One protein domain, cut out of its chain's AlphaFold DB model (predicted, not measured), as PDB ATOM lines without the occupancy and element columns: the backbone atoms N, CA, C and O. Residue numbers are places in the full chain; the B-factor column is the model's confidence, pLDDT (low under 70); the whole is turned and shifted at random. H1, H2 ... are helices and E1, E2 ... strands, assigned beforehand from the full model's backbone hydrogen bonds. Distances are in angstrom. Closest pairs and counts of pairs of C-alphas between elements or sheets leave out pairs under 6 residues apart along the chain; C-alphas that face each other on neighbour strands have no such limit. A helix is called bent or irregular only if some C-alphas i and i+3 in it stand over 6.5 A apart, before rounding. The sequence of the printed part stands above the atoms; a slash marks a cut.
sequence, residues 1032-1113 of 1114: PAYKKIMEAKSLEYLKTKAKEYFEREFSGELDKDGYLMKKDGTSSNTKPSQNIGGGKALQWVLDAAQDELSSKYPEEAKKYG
ATOM      1  N   PRO A1032      32.914 -18.835  27.124       76.19
ATOM      2  CA  PRO A1032      31.474 -19.026  27.280       76.19
ATOM      3  C   PRO A1032      30.884 -20.032  26.283       76.19
ATOM      4  O   PRO A1032      29.955 -20.755  26.642       76.19
ATOM      5  N   ALA A1033      31.422 -20.109  25.058       74.12
ATOM      6  CA  ALA A1033      30.966 -21.052  24.038       74.12
ATOM      7  C   ALA A1033      31.299 -22.497  24.435       74.12
ATOM      8  O   ALA A1033      30.404 -23.343  24.483       74.12
ATOM      9  N   TYR A1034      32.554 -22.753  24.826       79.00
ATOM     10  CA  TYR A1034      32.990 -24.068  25.305       79.00
ATOM     11  C   TYR A1034      32.192 -24.525  26.531       79.00
ATOM     12  O   TYR A1034      31.658 -25.631  26.534       79.00
ATOM     13  N   LYS A1035      32.014 -23.658  27.539       80.88
ATOM     14  CA  LYS A1035      31.180 -23.972  28.715       80.88
ATOM     15  C   LYS A1035      29.746 -24.333  28.328       80.88
ATOM     16  O   LYS A1035      29.216 -25.321  28.825       80.88
ATOM     17  N   LYS A1036      29.120 -23.564  27.431       83.00
ATOM     18  CA  LYS A1036      27.736 -23.811  26.998       83.00
ATOM     19  C   LYS A1036      27.587 -25.145  26.257       83.00
ATOM     20  O   LYS A1036      26.611 -25.850  26.503       83.00
ATOM     21  N   ILE A1037      28.548 -25.504  25.403       84.94
ATOM     22  CA  ILE A1037      28.576 -26.807  24.717       84.94
ATOM     23  C   ILE A1037      28.827 -27.940  25.718       84.94
ATOM     24  O   ILE A1037      28.095 -28.923  25.702       84.94
ATOM     25  N   MET A1038      29.786 -27.792  26.637       84.06
ATOM     26  CA  MET A1038      30.067 -28.803  27.663       84.06
ATOM     27  C   MET A1038      28.842 -29.101  28.534       84.06
ATOM     28  O   MET A1038      28.544 -30.271  28.761       84.06
ATOM     29  N   GLU A1039      28.088 -28.090  28.978       86.75
ATOM     30  CA  GLU A1039      26.835 -28.319  29.715       86.75
ATOM     31  C   GLU A1039      25.765 -29.001  28.846       86.75
ATOM     32  O   GLU A1039      25.115 -29.946  29.299       86.75
ATOM     33  N   ALA A1040      25.607 -28.582  27.584       86.94
ATOM     34  CA  ALA A1040      24.640 -29.179  26.661       86.94
ATOM     35  C   ALA A1040      24.953 -30.656  26.357       86.94
ATOM     36  O   ALA A1040      24.067 -31.505  26.466       86.94
ATOM     37  N   LYS A1041      26.213 -30.986  26.053       91.06
ATOM     38  CA  LYS A1041      26.665 -32.356  25.754       91.06
ATOM     39  C   LYS A1041      26.697 -33.254  26.984       91.06
ATOM     40  O   LYS A1041      26.391 -34.441  26.878       91.06
ATOM     41  N   SER A1042      26.960 -32.691  28.160       88.44
ATOM     42  CA  SER A1042      26.794 -33.407  29.427       88.44
ATOM     43  C   SER A1042      25.324 -33.749  29.685       88.44
ATOM     44  O   SER A1042      25.007 -34.889  30.020       88.44
ATOM     45  N   LEU A1043      24.402 -32.803  29.461       86.50
ATOM     46  CA  LEU A1043      22.963 -33.053  29.581       86.50
ATOM     47  C   LEU A1043      22.469 -34.080  28.548       86.50
ATOM     48  O   LEU A1043      21.647 -34.934  28.878       86.50
ATOM     49  N   GLU A1044      22.985 -34.036  27.318       87.19
ATOM     50  CA  GLU A1044      22.702 -35.018  26.264       87.19
ATOM     51  C   GLU A1044      23.175 -36.425  26.662       87.19
ATOM     52  O   GLU A1044      22.396 -37.378  26.580       87.19
ATOM     53  N   TYR A1045      24.406 -36.567  27.169       87.56
ATOM     54  CA  TYR A1045      24.919 -37.843  27.680       87.56
ATOM     55  C   TYR A1045      24.073 -38.372  28.843       87.56
ATOM     56  O   TYR A1045      23.696 -39.547  28.858       87.56
ATOM     57  N   LEU A1046      23.721 -37.506  29.797       85.75
ATOM     58  CA  LEU A1046      22.888 -37.869  30.941       85.75
ATOM     59  C   LEU A1046      21.497 -38.357  30.501       85.75
ATOM     60  O   LEU A1046      21.056 -39.413  30.950       85.75
ATOM     61  N   LYS A1047      20.847 -37.666  29.556       81.31
ATOM     62  CA  LYS A1047      19.530 -38.049  29.011       81.31
ATOM     63  C   LYS A1047      19.546 -39.299  28.126       81.31
ATOM     64  O   LYS A1047      18.533 -39.990  28.056       81.31
ATOM     65  N   THR A1048      20.650 -39.593  27.431       78.44
ATOM     66  CA  THR A1048      20.684 -40.644  26.387       78.44
ATOM     67  C   THR A1048      21.511 -41.880  26.737       78.44
ATOM     68  O   THR A1048      21.159 -42.979  26.311       78.44
ATOM     69  N   LYS A1049      22.609 -41.734  27.489       79.50
ATOM     70  CA  LYS A1049      23.558 -42.815  27.822       79.50
ATOM     71  C   LYS A1049      23.542 -43.198  29.298       79.50
ATOM     72  O   LYS A1049      23.752 -44.365  29.606       79.50
ATOM     73  N   ALA A1050      23.252 -42.253  30.192       79.50
ATOM     74  CA  ALA A1050      23.074 -42.501  31.626       79.50
ATOM     75  C   ALA A1050      21.602 -42.364  32.070       79.50
ATOM     76  O   ALA A1050      21.329 -42.056  33.229       79.50
ATOM     77  N   LYS A1051      20.658 -42.607  31.148       75.88
ATOM     78  CA  LYS A1051      19.218 -42.345  31.306       75.88
ATOM     79  C   LYS A1051      18.639 -42.903  32.614       75.88
ATOM     80  O   LYS A1051      18.060 -42.148  33.386       75.88
ATOM     81  N   GLU A1052      18.898 -44.179  32.911       73.19
ATOM     82  CA  GLU A1052      18.460 -44.850  34.149       73.19
ATOM     83  C   GLU A1052      18.979 -44.203  35.439       73.19
ATOM     84  O   GLU A1052      18.355 -44.362  36.477       73.19
ATOM     85  N   TYR A1053      20.124 -43.511  35.411       77.88
ATOM     86  CA  TYR A1053      20.656 -42.753  36.550       77.88
ATOM     87  C   TYR A1053      20.095 -41.325  36.585       77.88
ATOM     88  O   TYR A1053      19.823 -40.785  37.657       77.88
ATOM     89  N   PHE A1054      19.905 -40.716  35.418       79.31
ATOM     90  CA  PHE A1054      19.503 -39.323  35.295       79.31
ATOM     91  C   PHE A1054      18.015 -39.098  35.584       79.31
ATOM     92  O   PHE A1054      17.681 -38.271  36.430       79.31
ATOM     93  N   GLU A1055      17.127 -39.908  34.997       75.19
ATOM     94  CA  GLU A1055      15.674 -39.919  35.266       75.19
ATOM     95  C   GLU A1055      15.323 -40.460  36.666       75.19
ATOM     96  O   GLU A1055      14.166 -40.751  36.976       75.19
ATOM     97  N   ARG A1056      16.330 -40.639  37.524       75.25
ATOM     98  CA  ARG A1056      16.251 -41.227  38.859       75.25
ATOM     99  C   ARG A1056      16.226 -40.129  39.919       75.25
ATOM    100  O   ARG A1056      15.228 -40.009  40.622       75.25
ATOM    101  N   GLU A1057      17.261 -39.289  39.930       70.75
ATOM    102  CA  GLU A1057      17.416 -38.138  40.836       70.75
ATOM    103  C   GLU A1057      16.790 -36.842  40.277       70.75
ATOM    104  O   GLU A1057      16.323 -35.990  41.036       70.75
ATOM    105  N   PHE A1058      16.771 -36.676  38.948       83.00
ATOM    106  CA  PHE A1058      16.433 -35.411  38.285       83.00
ATOM    107  C   PHE A1058      15.116 -35.497  37.502       83.00
ATOM    108  O   PHE A1058      14.702 -36.575  37.073       83.00
ATOM    109  N   SER A1059      14.449 -34.354  37.307       73.50
ATOM    110  CA  SER A1059      13.235 -34.251  36.474       73.50
ATOM    111  C   SER A1059      13.538 -34.252  34.971       73.50
ATOM    112  O   SER A1059      12.647 -34.455  34.153       73.50
ATOM    113  N   GLY A1060      14.799 -34.010  34.601       66.75
ATOM    114  CA  GLY A1060      15.238 -33.833  33.219       66.75
ATOM    115  C   GLY A1060      15.201 -32.385  32.721       66.75
ATOM    116  O   GLY A1060      15.655 -32.124  31.603       66.75
ATOM    117  N   GLU A1061      14.729 -31.443  33.533       73.88
ATOM    118  CA  GLU A1061      14.707 -30.011  33.216       73.88
ATOM    119  C   GLU A1061      15.892 -29.256  33.843       73.88
ATOM    120  O   GLU A1061      16.626 -29.787  34.685       73.88
ATOM    121  N   LEU A1062      16.098 -28.013  33.398       81.19
ATOM    122  CA  LEU A1062      17.080 -27.089  33.962       81.19
ATOM    123  C   LEU A1062      16.375 -25.891  34.598       81.19
ATOM    124  O   LEU A1062      15.426 -25.353  34.035       81.19
ATOM    125  N   ASP A1063      16.906 -25.435  35.728       81.88
ATOM    126  CA  ASP A1063      16.583 -24.129  36.299       81.88
ATOM    127  C   ASP A1063      17.134 -22.996  35.409       81.88
ATOM    128  O   ASP A1063      18.074 -23.194  34.629       81.88
ATOM    129  N   LYS A1064      16.591 -21.786  35.562       75.69
ATOM    130  CA  LYS A1064      16.958 -20.559  34.824       75.69
ATOM    131  C   LYS A1064      18.467 -20.265  34.836       75.69
ATOM    132  O   LYS A1064      19.005 -19.743  33.865       75.69
ATOM    133  N   ASP A1065      19.146 -20.644  35.919       75.31
ATOM    134  CA  ASP A1065      20.579 -20.445  36.144       75.31
ATOM    135  C   ASP A1065      21.440 -21.605  35.592       75.31
ATOM    136  O   ASP A1065      22.663 -21.623  35.760       75.31
ATOM    137  N   GLY A1066      20.828 -22.571  34.894       75.75
ATOM    138  CA  GLY A1066      21.489 -23.682  34.201       75.75
ATOM    139  C   GLY A1066      21.907 -24.841  35.109       75.75
ATOM    140  O   GLY A1066      22.939 -25.462  34.856       75.75
ATOM    141  N   TYR A1067      21.152 -25.091  36.178       85.00
ATOM    142  CA  TYR A1067      21.347 -26.199  37.118       85.00
ATOM    143  C   TYR A1067      20.312 -27.308  36.899       85.00
ATOM    144  O   TYR A1067      19.217 -27.037  36.410       85.00
ATOM    145  N   LEU A1068      20.636 -28.554  37.260       83.44
ATOM    146  CA  LEU A1068      19.715 -29.687  37.125       83.44
ATOM    147  C   LEU A1068      18.547 -29.580  38.119       83.44
ATOM    148  O   LEU A1068      18.781 -29.478  39.325       83.44
ATOM    149  N   MET A1069      17.305 -29.675  37.641       78.69
ATOM    150  CA  MET A1069      16.121 -29.762  38.505       78.69
ATOM    151  C   MET A1069      15.922 -31.180  39.053       78.69
ATOM    152  O   MET A1069      16.067 -32.171  38.331       78.69
ATOM    153  N   LYS A1070      15.550 -31.290  40.329       81.44
ATOM    154  CA  LYS A1070      15.097 -32.539  40.956       81.44
ATOM    155  C   LYS A1070      13.626 -32.822  40.642       81.44
ATOM    156  O   LYS A1070      12.869 -31.934  40.255       81.44
ATOM    157  N   LYS A1071      13.191 -34.063  40.886       76.44
ATOM    158  CA  LYS A1071      11.786 -34.495  40.728       76.44
ATOM    159  C   LYS A1071      10.772 -33.784  41.633       76.44
ATOM    160  O   LYS A1071       9.587 -33.812  41.330       76.44
ATOM    161  N   ASP A1072      11.217 -33.162  42.723       73.00
ATOM    162  CA  ASP A1072      10.378 -32.355  43.621       73.00
ATOM    163  C   ASP A1072      10.190 -30.899  43.136       73.00
ATOM    164  O   ASP A1072       9.567 -30.094  43.827       73.00
ATOM    165  N   GLY A1073      10.727 -30.551  41.960       66.88
ATOM    166  CA  GLY A1073      10.706 -29.197  41.405       66.88
ATOM    167  C   GLY A1073      11.764 -28.260  41.996       66.88
ATOM    168  O   GLY A1073      11.790 -27.082  41.641       66.88
ATOM    169  N   THR A1074      12.643 -28.742  42.884       74.94
ATOM    170  CA  THR A1074      13.726 -27.929  43.453       74.94
ATOM    171  C   THR A1074      14.993 -27.976  42.599       74.94
ATOM    172  O   THR A1074      15.396 -29.019  42.076       74.94
ATOM    173  N   SER A1075      15.658 -26.827  42.488       76.69
ATOM    174  CA  SER A1075      16.960 -26.706  41.831       76.69
ATOM    175  C   SER A1075      18.021 -27.461  42.636       76.69
ATOM    176  O   SER A1075      18.138 -27.279  43.852       76.69
ATOM    177  N   SER A1076      18.787 -28.346  41.994       70.94
ATOM    178  CA  SER A1076      19.974 -28.938  42.618       70.94
ATOM    179  C   SER A1076      21.176 -28.016  42.417       70.94
ATOM    180  O   SER A1076      21.326 -27.417  41.362       70.94
ATOM    181  N   ASN A1077      22.092 -27.943  43.381       78.75
ATOM    182  CA  ASN A1077      23.275 -27.075  43.279       78.75
ATOM    183  C   ASN A1077      24.372 -27.645  42.343       78.75
ATOM    184  O   ASN A1077      25.559 -27.415  42.571       78.75
ATOM    185  N   THR A1078      23.984 -28.404  41.312       80.50
ATOM    186  CA  THR A1078      24.870 -29.175  40.429       80.50
ATOM    187  C   THR A1078      24.477 -28.978  38.964       80.50
ATOM    188  O   THR A1078      23.312 -29.127  38.585       80.50
ATOM    189  N   LYS A1079      25.453 -28.642  38.119       85.00
ATOM    190  CA  LYS A1079      25.273 -28.502  36.665       85.00
ATOM    191  C   LYS A1079      25.514 -29.826  35.931       85.00
ATOM    192  O   LYS A1079      26.249 -30.664  36.458       85.00
ATOM    193  N   PRO A1080      24.938 -30.033  34.730       86.88
ATOM    194  CA  PRO A1080      25.144 -31.249  33.941       86.88
ATOM    195  C   PRO A1080      26.608 -31.710  33.849       86.88
ATOM    196  O   PRO A1080      26.885 -32.883  34.094       86.88
ATOM    197  N   SER A1081      27.547 -30.799  33.572       81.69
ATOM    198  CA  SER A1081      28.984 -31.090  33.434       81.69
ATOM    199  C   SER A1081      29.642 -31.603  34.714       81.69
ATOM    200  O   SER A1081      30.565 -32.416  34.664       81.69
ATOM    201  N   GLN A1082      29.131 -31.184  35.871       83.88
ATOM    202  CA  GLN A1082      29.625 -31.579  37.189       83.88
ATOM    203  C   GLN A1082      29.131 -32.970  37.607       83.88
ATOM    204  O   GLN A1082      29.632 -33.518  38.587       83.88
ATOM    205  N   ASN A1083      28.168 -33.545  36.875       80.81
ATOM    206  CA  ASN A1083      27.594 -34.862  37.148       80.81
ATOM    207  C   ASN A1083      28.013 -35.935  36.117       80.81
ATOM    208  O   ASN A1083      27.378 -36.983  35.993       80.81
ATOM    209  N   ILE A1084      29.087 -35.680  35.361       80.31
ATOM    210  CA  ILE A1084      29.692 -36.648  34.439       80.31
ATOM    211  C   ILE A1084      30.804 -37.423  35.150       80.31
ATOM    212  O   ILE A1084      31.786 -36.855  35.627       80.31
ATOM    213  N   GLY A1085      30.668 -38.751  35.195       70.44
ATOM    214  CA  GLY A1085      31.680 -39.637  35.766       70.44
ATOM    215  C   GLY A1085      33.004 -39.624  34.989       70.44
ATOM    216  O   GLY A1085      33.032 -39.540  33.759       70.44
ATOM    217  N   GLY A1086      34.119 -39.757  35.708       73.31
ATOM    218  CA  GLY A1086      35.452 -39.839  35.105       73.31
ATOM    219  C   GLY A1086      35.637 -41.055  34.183       73.31
ATOM    220  O   GLY A1086      34.941 -42.066  34.283       73.31
ATOM    221  N   GLY A1087      36.614 -40.972  33.277       79.06
ATOM    222  CA  GLY A1087      36.882 -42.021  32.291       79.06
ATOM    223  C   GLY A1087      35.940 -41.941  31.087       79.06
ATOM    224  O   GLY A1087      35.813 -40.886  30.472       79.06
ATOM    225  N   LYS A1088      35.300 -43.059  30.717       74.69
ATOM    226  CA  LYS A1088      34.583 -43.196  29.430       74.69
ATOM    227  C   LYS A1088      33.418 -42.215  29.230       74.69
ATOM    228  O   LYS A1088      33.156 -41.846  28.092       74.69
ATOM    229  N   ALA A1089      32.724 -41.814  30.298       78.25
ATOM    230  CA  ALA A1089      31.625 -40.851  30.203       78.25
ATOM    231  C   ALA A1089      32.149 -39.439  29.894       78.25
ATOM    232  O   ALA A1089      31.709 -38.823  28.927       78.25
ATOM    233  N   LEU A1090      33.160 -38.979  30.643       81.88
ATOM    234  CA  LEU A1090      33.860 -37.724  30.363       81.88
ATOM    235  C   LEU A1090      34.487 -37.704  28.960       81.88
ATOM    236  O   LEU A1090      34.353 -36.700  28.271       81.88
ATOM    237  N   GLN A1091      35.110 -38.802  28.516       80.69
ATOM    238  CA  GLN A1091      35.686 -38.879  27.169       80.69
ATOM    239  C   GLN A1091      34.619 -38.659  26.087       80.69
ATOM    240  O   GLN A1091      34.789 -37.779  25.255       80.69
ATOM    241  N   TRP A1092      33.480 -39.364  26.153       88.81
ATOM    242  CA  TRP A1092      32.395 -39.193  25.176       88.81
ATOM    243  C   TRP A1092      31.873 -37.750  25.121       88.81
ATOM    244  O   TRP A1092      31.610 -37.230  24.040       88.81
ATOM    245  N   VAL A1093      31.733 -37.098  26.282       85.75
ATOM    246  CA  VAL A1093      31.288 -35.699  26.363       85.75
ATOM    247  C   VAL A1093      32.323 -34.749  25.758       85.75
ATOM    248  O   VAL A1093      31.929 -33.816  25.066       85.75
ATOM    249  N   LEU A1094      33.621 -34.981  25.985       81.94
ATOM    250  CA  LEU A1094      34.699 -34.176  25.402       81.94
ATOM    251  C   LEU A1094      34.771 -34.341  23.879       81.94
ATOM    252  O   LEU A1094      34.801 -33.334  23.176       81.94
ATOM    253  N   ASP A1095      34.728 -35.578  23.379       82.94
ATOM    254  CA  ASP A1095      34.754 -35.883  21.943       82.94
ATOM    255  C   ASP A1095      33.566 -35.191  21.234       82.94
ATOM    256  O   ASP A1095      33.744 -34.393  20.313       82.94
ATOM    257  N   ALA A1096      32.345 -35.391  21.745       84.62
ATOM    258  CA  ALA A1096      31.128 -34.807  21.175       84.62
ATOM    259  C   ALA A1096      31.021 -33.276  21.363       84.62
ATOM    260  O   ALA A1096      30.275 -32.614  20.633       84.62
ATOM    261  N   ALA A1097      31.747 -32.697  22.327       83.56
ATOM    262  CA  ALA A1097      31.886 -31.251  22.487       83.56
ATOM    263  C   ALA A1097      32.929 -30.652  21.531       83.56
ATOM    264  O   ALA A1097      32.726 -29.535  21.056       83.56
ATOM    265  N   GLN A1098      34.009 -31.374  21.208       80.19
ATOM    266  CA  GLN A1098      34.997 -30.963  20.203       80.19
ATOM    267  C   GLN A1098      34.382 -30.949  18.794       80.19
ATOM    268  O   GLN A1098      34.562 -29.974  18.057       80.19
ATOM    269  N   ASP A1099      33.575 -31.959  18.455       81.25
ATOM    270  CA  ASP A1099      32.807 -32.003  17.203       81.25
ATOM    271  C   ASP A1099      31.828 -30.816  17.085       81.25
ATOM    272  O   ASP A1099      31.782 -30.128  16.063       81.25
ATOM    273  N   GLU A1100      31.066 -30.503  18.141       80.56
ATOM    274  CA  GLU A1100      30.133 -29.368  18.099       80.56
ATOM    275  C   GLU A1100      30.844 -28.002  18.122       80.56
ATOM    276  O   GLU A1100      30.403 -27.075  17.436       80.56
ATOM    277  N   LEU A1101      31.955 -27.860  18.856       77.06
ATOM    278  CA  LEU A1101      32.743 -26.623  18.899       77.06
ATOM    279  C   LEU A1101      33.396 -26.331  17.542       77.06
ATOM    280  O   LEU A1101      33.325 -25.197  17.068       77.06
ATOM    281  N   SER A1102      33.989 -27.339  16.898       73.75
ATOM    282  CA  SER A1102      34.591 -27.199  15.565       73.75
ATOM    283  C   SER A1102      33.548 -26.912  14.480       73.75
ATOM    284  O   SER A1102      33.809 -26.104  13.588       73.75
ATOM    285  N   SER A1103      32.345 -27.485  14.593       79.06
ATOM    286  CA  SER A1103      31.232 -27.238  13.671       79.06
ATOM    287  C   SER A1103      30.585 -25.853  13.840       79.06
ATOM    288  O   SER A1103      30.400 -25.140  12.854       79.06
ATOM    289  N   LYS A1104      30.237 -25.445  15.072       74.44
ATOM    290  CA  LYS A1104      29.473 -24.203  15.333       74.44
ATOM    291  C   LYS A1104      30.336 -22.970  15.586       74.44
ATOM    292  O   LYS A1104      29.873 -21.856  15.345       74.44
ATOM    293  N   TYR A1105      31.567 -23.146  16.059       75.44
ATOM    294  CA  TYR A1105      32.493 -22.059  16.385       75.44
ATOM    295  C   TYR A1105      33.874 -22.289  15.739       75.44
ATOM    296  O   TYR A1105      34.890 -22.274  16.442       75.44
ATOM    297  N   PRO A1106      33.950 -22.472  14.402       65.44
ATOM    298  CA  PRO A1106      35.179 -22.871  13.716       65.44
ATOM    299  C   PRO A1106      36.347 -21.908  13.960       65.44
ATOM    300  O   PRO A1106      37.482 -22.355  14.087       65.44
ATOM    301  N   GLU A1107      36.100 -20.602  14.102       63.56
ATOM    302  CA  GLU A1107      37.161 -19.636  14.420       63.56
ATOM    303  C   GLU A1107      37.632 -19.691  15.890       63.56
ATOM    304  O   GLU A1107      38.806 -19.423  16.140       63.56
ATOM    305  N   GLU A1108      36.812 -20.119  16.867       63.59
ATOM    306  CA  GLU A1108      37.327 -20.446  18.215       63.59
ATOM    307  C   GLU A1108      38.116 -21.762  18.193       63.59
ATOM    308  O   GLU A1108      39.244 -21.805  18.691       63.59
ATOM    309  N   ALA A1109      37.592 -22.813  17.554       62.47
ATOM    310  CA  ALA A1109      38.293 -24.092  17.422       62.47
ATOM    311  C   ALA A1109      39.681 -23.918  16.771       62.47
ATOM    312  O   ALA A1109      40.683 -24.407  17.291       62.47
ATOM    313  N   LYS A1110      39.773 -23.110  15.710       64.00
ATOM    314  CA  LYS A1110      40.998 -22.754  14.968       64.00
ATOM    315  C   LYS A1110      41.921 -21.785  15.727       64.00
ATOM    316  O   LYS A1110      43.153 -21.911  15.654       64.00
ATOM    317  N   LYS A1111      41.360 -20.854  16.518       61.34
ATOM    318  CA  LYS A1111      42.112 -20.001  17.462       61.34
ATOM    319  C   LYS A1111      42.883 -20.858  18.464       61.34
ATOM    320  O   LYS A1111      44.078 -20.625  18.652       61.34
ATOM    321  N   TYR A1112      42.231 -21.851  19.067       58.78
ATOM    322  CA  TYR A1112      42.820 -22.682  20.123       58.78
ATOM    323  C   TYR A1112      43.591 -23.902  19.589       58.78
ATOM    324  O   TYR A1112      44.653 -24.225  20.123       58.78
ATOM    325  N   GLY A1113      43.192 -24.452  18.439       57.09
ATOM    326  CA  GLY A1113      43.849 -25.576  17.755       57.09
ATOM    327  C   GLY A1113      43.265 -26.942  18.118       57.09
ATOM    328  O   GLY A1113      44.036 -27.833  18.472       57.09
TER     329      GLY A1113
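Overview. This is residues 1032 to 1113 of the 1114 residues of an uncharacterized protein of Candidatus Yanofskybacteria bacterium GW2011_GWA2_44_9 (UniProt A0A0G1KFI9). Two long helices, H1 and H4, cross near their middles and make the core, and the short helix H3 packs on H1. The small hairpin E1 and E2, with H2 next to it, forms a head at one end of the longest axis, and H5 turns off the end of H4 at the other. The printed part has 82 residues with five named helices and two named strands, in the order H1, H2, E1, E2, H3, H4, H5; the class is mostly helix, and the one sheet, E1 - E2, is antiparallel. The whole is compact, with a radius of gyration of the C-alphas of 13.5 A, and its outline is elongated, spanning 43 by 27 by 17 A.

Along the chain. H1 takes residues 1032 to 1048, from C-alpha 1032 at (31.474, -19.026, 27.280), and is 24.2 A long. H2 is residues 1051 to 1057, 10.6 A; it is neither bent nor irregular, but only just: C-alphas 1054 and 1057 are 6.0 A apart. E1 is residues 1058 to 1062, 9.4 A, and E2 residues 1068 to 1070, 6.6 A. H3 is residues 1080 to 1083, 5.4 A. H4 is residues 1088 to 1104, 24.2 A, from C-alpha 1088 at (34.583, -43.196, 29.430). H5 is residues 1106 to 1112, 10.0 A, ending at C-alpha 1112 at (42.820, -22.682, 20.123).

Arrangement. H1 is the hub and touches three helices. It touches H4 at a steep tilt of 50 degrees, opposite ways; the closest C-alphas, of Lys 1041 and Val 1093, are 5.7 A apart. It touches H3, closest at the C-alphas of Glu 1039 and Ser 1081, 5.1 A. H1 and H2 touch only at the corner, H1 with residues 1046 to 1047 alone, about perpendicular at 78 degrees; the closest C-alphas, of Leu 1046 and Phe 1054, are 5.7 A apart. The hairpin E1 and E2 is antiparallel at 138 degrees, with N 1059 and O 1069 at 2.9 A and N 1069 and O 1061 at 3.0 A within hydrogen-bond range. H4 and H5 touch only at the corner, H4 with residues 1101 to 1102 alone, at a steep tilt of 60 degrees, opposite ways; the closest C-alphas, of Ser 1102 and Ala 1109, are 5.2 A apart. H3 and H4 are apart, as are H1 and H5. Every O i to N i+4 pair is within hydrogen-bond range in H1, H4 and H5; H2 has 1 of 3, beside 2 of 4 O i to N i+3 pairs, and H3 is too short for an O i to N i+4 pair.

Size, cuts and confidence. The two C-alphas farthest apart are those of Asp 1072 and Lys 1110, 43.0 A. The printed part has no cut. The link E2 to H3, 9 residues, is short, and the other links are tight. Mean pLDDT of the printed part is 77.9; residues 1060, 1073 and 1106 to 1113 are under 70.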